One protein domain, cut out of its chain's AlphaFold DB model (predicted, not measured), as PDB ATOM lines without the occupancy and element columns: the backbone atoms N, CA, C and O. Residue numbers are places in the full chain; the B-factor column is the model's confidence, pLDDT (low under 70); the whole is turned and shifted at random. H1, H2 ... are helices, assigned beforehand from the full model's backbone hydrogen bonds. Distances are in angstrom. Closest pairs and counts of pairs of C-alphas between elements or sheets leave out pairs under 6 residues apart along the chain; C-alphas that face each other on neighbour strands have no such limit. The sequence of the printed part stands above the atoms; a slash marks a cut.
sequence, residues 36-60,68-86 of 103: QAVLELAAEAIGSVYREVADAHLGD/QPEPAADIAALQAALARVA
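What this domain is: This is residues 36 to 60 and 68 to 86 of the 103 residues of an uncharacterized protein of Bosea sp. Root381 (UniProt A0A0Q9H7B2). Two separate helices make a loose, open V: the longer, H1, runs one way, and the shorter, H2, runs back beside it with a gap between them. They come nearest toward the cut, while residues 36 to 45 of H1 and 79 to 86 of H2 spread apart and stand free. The printed part has 44 residues with two named helices, H1 then H2, and no named strand; the class is all helix. It is loose, with a radius of gyration of the C-alphas of 11.9 A, and elongated, spanning 38 by 20 by 13 A.

How they stand to each other: H1, residues 36 to 58, and H2, residues 71 to 86, are near each other, with 8 pairs of C-alphas within 10 A and the closest 8.4 A apart. In H1 and H2 every O i to N i+4 pair is within hydrogen-bond range.

Where its parts are: H1 begins at C-alpha 36 (-49.747, -7.259, -0.592) and is 32.9 A long. H2, 22.3 A long, ends at C-alpha 86 (-42.507, -17.189, -6.214).

The domain as a whole: The C-alphas farthest apart, of Gln 36 and Asp 60, are 38.7 A apart. Residues 61 to 67 are not printed; C-alphas 60 and 68 are 13.6 A apart across this cut, which the link from H1 to H2 spans. Mean pLDDT of the printed part is 93.7; residue 60 is under 70.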
ATOM      1  N   GLN A  36     -49.062  -6.922   0.656       97.25
ATOM      2  CA  GLN A  36     -49.747  -7.259  -0.592       97.25
ATOM      3  C   GLN A  36     -50.091  -6.011  -1.418       97.25
ATOM      4  O   GLN A  36     -49.805  -5.981  -2.609       97.25
ATOM      5  N   ALA A  37     -50.627  -4.961  -0.790       97.81
ATOM      6  CA  ALA A  37     -50.951  -3.716  -1.488       97.81
ATOM      7  C   ALA A  37     -49.691  -3.020  -2.036       97.81
ATOM      8  O   ALA A  37     -49.701  -2.490  -3.142       97.81
ATOM      9  N   VAL A  38     -48.570  -3.064  -1.306       97.88
ATOM     10  CA  VAL A  38     -47.293  -2.524  -1.808       97.88
ATOM     11  C   VAL A  38     -46.754  -3.358  -2.981       97.88
ATOM     12  O   VAL A  38     -46.191  -2.794  -3.917       97.88
ATOM     13  N   LEU A  39     -46.945  -4.683  -2.976       96.62
ATOM     14  CA  LEU A  39     -46.592  -5.539  -4.117       96.62
ATOM     15  C   LEU A  39     -47.448  -5.241  -5.357       96.62
ATOM     16  O   LEU A  39     -46.919  -5.253  -6.467       96.62
ATOM     17  N   GLU A  40     -48.737  -4.946  -5.180       96.88
ATOM     18  CA  GLU A  40     -49.629  -4.517  -6.265       96.88
ATOM     19  C   GLU A  40     -49.159  -3.187  -6.870       96.88
ATOM     20  O   GLU A  40     -48.953  -3.110  -8.080       96.88
ATOM     21  N   LEU A  41     -48.839  -2.193  -6.034       96.81
ATOM     22  CA  LEU A  41     -48.262  -0.920  -6.489       96.81
ATOM     23  C   LEU A  41     -46.912  -1.104  -7.203       96.81
ATOM     24  O   LEU A  41     -46.634  -0.439  -8.200       96.81
ATOM     25  N   ALA A  42     -46.066  -2.023  -6.731       95.56
ATOM     26  CA  ALA A  42     -44.812  -2.345  -7.410       95.56
ATOM     27  C   ALA A  42     -45.056  -2.968  -8.797       95.56
ATOM     28  O   ALA A  42     -44.337  -2.654  -9.746       95.56
ATOM     29  N   ALA A  43     -46.074  -3.823  -8.937       95.62
ATOM     30  CA  ALA A  43     -46.459  -4.395 -10.223       95.62
ATOM     31  C   ALA A  43     -47.004  -3.326 -11.187       95.62
ATOM     32  O   ALA A  43     -46.630  -3.324 -12.362       95.62
ATOM     33  N   GLU A  44     -47.820  -2.388 -10.696       97.00
ATOM     34  CA  GLU A  44     -48.293  -1.233 -11.471       97.00
ATOM     35  C   GLU A  44     -47.128  -0.361 -11.958       97.00
ATOM     36  O   GLU A  44     -47.060  -0.024 -13.141       97.00
ATOM     37  N   ALA A  45     -46.162  -0.069 -11.081       96.56
ATOM     38  CA  ALA A  45     -44.971   0.699 -11.434       96.56
ATOM     39  C   ALA A  45     -44.139   0.006 -12.528       96.56
ATOM     40  O   ALA A  45     -43.735   0.650 -13.497       96.56
ATOM     41  N   ILE A  46     -43.931  -1.313 -12.429       95.81
ATOM     42  CA  ILE A  46     -43.257  -2.098 -13.479       95.81
ATOM     43  C   ILE A  46     -44.036  -2.019 -14.799       95.81
ATOM     44  O   ILE A  46     -43.425  -1.877 -15.858       95.81
ATOM     45  N   GLY A  47     -45.370  -2.083 -14.750       96.31
ATOM     46  CA  GLY A  47     -46.231  -1.924 -15.923       96.31
ATOM     47  C   GLY A  47     -46.099  -0.550 -16.591       96.31
ATOM     48  O   GLY A  47     -46.028  -0.483 -17.819       96.31
ATOM     49  N   SER A  48     -46.007   0.528 -15.803       97.62
ATOM     50  CA  SER A  48     -45.756   1.888 -16.313       97.62
ATOM     51  C   SER A  48     -44.402   1.978 -17.010       97.62
ATOM     52  O   SER A  48     -44.332   2.383 -18.168       97.62
ATOM     53  N   VAL A  49     -43.337   1.499 -16.354       96.38
ATOM     54  CA  VAL A  49     -41.985   1.478 -16.935       96.38
ATOM     55  C   VAL A  49     -41.960   0.657 -18.223       96.38
ATOM     56  O   VAL A  49     -41.376   1.085 -19.214       96.38
ATOM     57  N   TYR A  50     -42.626  -0.502 -18.252       96.06
ATOM     58  CA  TYR A  50     -42.753  -1.295 -19.473       96.06
ATOM     59  C   TYR A  50     -43.388  -0.489 -20.612       96.06
ATOM     60  O   TYR A  50     -42.860  -0.508 -21.722       96.06
ATOM     61  N   ARG A  51     -44.493   0.226 -20.350       95.81
ATOM     62  CA  ARG A  51     -45.164   1.053 -21.362       95.81
ATOM     63  C   ARG A  51     -44.232   2.139 -21.887       95.81
ATOM     64  O   ARG A  51     -44.075   2.238 -23.096       95.81
ATOM     65  N   GLU A  52     -43.583   2.884 -20.999       94.69
ATOM     66  CA  GLU A  52     -42.655   3.960 -21.368       94.69
ATOM     67  C   GLU A  52     -41.500   3.445 -22.238       94.69
ATOM     68  O   GLU A  52     -41.169   4.033 -23.269       94.69
ATOM     69  N   VAL A  53     -40.910   2.308 -21.858       93.75
ATOM     70  CA  VAL A  53     -39.816   1.694 -22.615       93.75
ATOM     71  C   VAL A  53     -40.326   1.152 -23.950       93.75
ATOM     72  O   VAL A  53     -39.680   1.381 -24.969       93.75
ATOM     73  N   ALA A  54     -41.481   0.486 -23.990       93.50
ATOM     74  CA  ALA A  54     -42.076  -0.005 -25.232       93.50
ATOM     75  C   ALA A  54     -42.377   1.137 -26.215       93.50
ATOM     76  O   ALA A  54     -41.999   1.054 -27.382       93.50
ATOM     77  N   ASP A  55     -42.978   2.228 -25.741       91.62
ATOM     78  CA  ASP A  55     -43.321   3.388 -26.568       91.62
ATOM     79  C   ASP A  55     -42.062   4.036 -27.164       91.62
ATOM     80  O   ASP A  55     -42.032   4.362 -28.351       91.62
ATOM     81  N   ALA A  56     -40.974   4.126 -26.389       89.56
ATOM     82  CA  ALA A  56     -39.686   4.614 -26.885       89.56
ATOM     83  C   ALA A  56     -39.092   3.742 -28.011       89.56
ATOM     84  O   ALA A  56     -38.332   4.244 -28.838       89.56
ATOM     85  N   HIS A  57     -39.435   2.451 -28.063       89.69
ATOM     86  CA  HIS A  57     -38.977   1.524 -29.106       89.69
ATOM     87  C   HIS A  57     -39.900   1.483 -30.330       89.69
ATOM     88  O   HIS A  57     -39.456   1.075 -31.404       89.69
ATOM     89  N   LEU A  58     -41.160   1.897 -30.173       84.50
ATOM     90  CA  LEU A  58     -42.159   1.980 -31.242       84.50
ATOM     91  C   LEU A  58     -42.212   3.363 -31.919       84.50
ATOM     92  O   LEU A  58     -42.908   3.513 -32.921       84.50
ATOM     93  N   GLY A  59     -41.510   4.362 -31.375       76.31
ATOM     94  CA  GLY A  59     -41.443   5.718 -31.923       76.31
ATOM     95  C   GLY A  59     -40.685   5.835 -33.254       76.31
ATOM     96  O   GLY A  59     -40.179   4.861 -33.807       76.31
ATOM     97  N   ASP A  60     -40.571   7.070 -33.757       67.62
ATOM     98  CA  ASP A  60     -40.094   7.393 -35.118       67.62
ATOM     99  C   ASP A  60     -38.658   6.935 -35.450       67.62
ATOM    100  O   ASP A  60     -38.247   6.925 -36.612       67.62
ATOM    101  N   GLN A  68     -38.426  -5.857 -30.066       91.69
ATOM    102  CA  GLN A  68     -39.705  -5.440 -30.637       91.69
ATOM    103  C   GLN A  68     -40.786  -5.713 -29.588       91.69
ATOM    104  O   GLN A  68     -41.049  -6.885 -29.317       91.69
ATOM    105  N   PRO A  69     -41.364  -4.673 -28.964       93.38
ATOM    106  CA  PRO A  69     -42.365  -4.862 -27.923       93.38
ATOM    107  C   PRO A  69     -43.597  -5.597 -28.460       93.38
ATOM    108  O   PRO A  69     -44.193  -5.184 -29.456       93.38
ATOM    109  N   GLU A  70     -44.019  -6.647 -27.763       94.88
ATOM    110  CA  GLU A  70     -45.256  -7.376 -28.036       94.88
ATOM    111  C   GLU A  70     -46.045  -7.489 -26.724       94.88
ATOM    112  O   GLU A  70     -45.838  -8.432 -25.957       94.88
ATOM    113  N   PRO A  71     -46.968  -6.548 -26.434       94.25
ATOM    114  CA  PRO A  71     -47.572  -6.416 -25.107       94.25
ATOM    115  C   PRO A  71     -48.159  -7.695 -24.526       94.25
ATOM    116  O   PRO A  71     -47.960  -7.985 -23.351       94.25
ATOM    117  N   ALA A  72     -48.855  -8.494 -25.331       95.81
ATOM    118  CA  ALA A  72     -49.428  -9.743 -24.844       95.81
ATOM    119  C   ALA A  72     -48.344 -10.760 -24.438       95.81
ATOM    120  O   ALA A  72     -48.430 -11.359 -23.364       95.81
ATOM    121  N   ALA A  73     -47.316 -10.936 -25.273       96.69
ATOM    122  CA  ALA A  73     -46.242 -11.895 -25.030       96.69
ATOM    123  C   ALA A  73     -45.296 -11.433 -23.911       96.69
ATOM    124  O   ALA A  73     -44.936 -12.230 -23.041       96.69
ATOM    125  N   ASP A  74     -44.950 -10.146 -23.881       96.00
ATOM    126  CA  ASP A  74     -44.079  -9.553 -22.867       96.00
ATOM    127  C   ASP A  74     -44.699  -9.668 -21.468       96.00
ATOM    128  O   ASP A  74     -44.054 -10.150 -20.533       96.00
ATOM    129  N   ILE A  75     -45.977  -9.296 -21.317       95.69
ATOM    130  CA  ILE A  75     -46.679  -9.393 -20.031       95.69
ATOM    131  C   ILE A  75     -46.800 -10.855 -19.583       95.69
ATOM    132  O   ILE A  75     -46.543 -11.157 -18.413       95.69
ATOM    133  N   ALA A  76     -47.103 -11.783 -20.496       96.94
ATOM    134  CA  ALA A  76     -47.127 -13.211 -20.178       96.94
ATOM    135  C   ALA A  76     -45.748 -13.719 -19.712       96.94
ATOM    136  O   ALA A  76     -45.652 -14.489 -18.750       96.94
ATOM    137  N   ALA A  77     -44.661 -13.259 -20.339       96.31
ATOM    138  CA  ALA A  77     -43.301 -13.605 -19.938       96.31
ATOM    139  C   ALA A  77     -42.945 -13.062 -18.541       96.31
ATOM    140  O   ALA A  77     -42.314 -13.779 -17.753       96.31
ATOM    141  N   LEU A  78     -43.379 -11.841 -18.207       95.00
ATOM    142  CA  LEU A  78     -43.214 -11.243 -16.876       95.00
ATOM    143  C   LEU A  78     -43.987 -12.023 -15.806       95.00
ATOM    144  O   LEU A  78     -43.410 -12.392 -14.780       95.00
ATOM    145  N   GLN A  79     -45.254 -12.352 -16.065       95.56
ATOM    146  CA  GLN A  79     -46.077 -13.176 -15.172       95.56
ATOM    147  C   GLN A  79     -45.442 -14.551 -14.938       95.56
ATOM    148  O   GLN A  79     -45.320 -15.002 -13.797       95.56
ATOM    149  N   ALA A  80     -44.957 -15.195 -16.002       96.00
ATOM    150  CA  ALA A  80     -44.256 -16.467 -15.898       96.00
ATOM    151  C   ALA A  80     -42.950 -16.339 -15.094       96.00
ATOM    152  O   ALA A  80     -42.606 -17.244 -14.332       96.00
ATOM    153  N   ALA A  81     -42.206 -15.237 -15.239       94.25
ATOM    154  CA  ALA A  81     -41.000 -14.986 -14.453       94.25
ATOM    155  C   ALA A  81     -41.298 -14.816 -12.963       94.25
ATOM    156  O   ALA A  81     -40.616 -15.436 -12.142       94.25
ATOM    157  N   LEU A  82     -42.336 -14.049 -12.627       93.31
ATOM    158  CA  LEU A  82     -42.801 -13.877 -11.255       93.31
ATOM    159  C   LEU A  82     -43.222 -15.220 -10.648       93.31
ATOM    160  O   LEU A  82     -42.713 -15.598  -9.593       93.31
ATOM    161  N   ALA A  83     -44.073 -15.976 -11.348       94.25
ATOM    162  CA  ALA A  83     -44.561 -17.275 -10.890       94.25
ATOM    163  C   ALA A  83     -43.418 -18.272 -10.638       94.25
ATOM    164  O   ALA A  83     -43.403 -18.936  -9.603       94.25
ATOM    165  N   ARG A  84     -42.420 -18.342 -11.534       93.62
ATOM    166  CA  ARG A  84     -41.248 -19.221 -11.357       93.62
ATOM    167  C   ARG A  84     -40.463 -18.909 -10.086       93.62
ATOM    168  O   ARG A  84     -40.020 -19.833  -9.414       93.62
ATOM    169  N   VAL A  85     -40.253 -17.629  -9.774       90.81
ATOM    170  CA  VAL A  85     -39.480 -17.226  -8.588       90.81
ATOM    171  C   VAL A  85     -40.312 -17.367  -7.315       90.81
ATOM    172  O   VAL A  85     -39.780 -17.817  -6.307       90.81
ATOM    173  N   ALA A  86     -41.606 -17.046  -7.358       89.06
ATOM    174  CA  ALA A  86     -42.507 -17.189  -6.214       89.06
ATOM    175  C   ALA A  86     -42.744 -18.658  -5.824       89.06
ATOM    176  O   ALA A  86     -42.894 -18.966  -4.646       89.06
TER     177      ALA A  86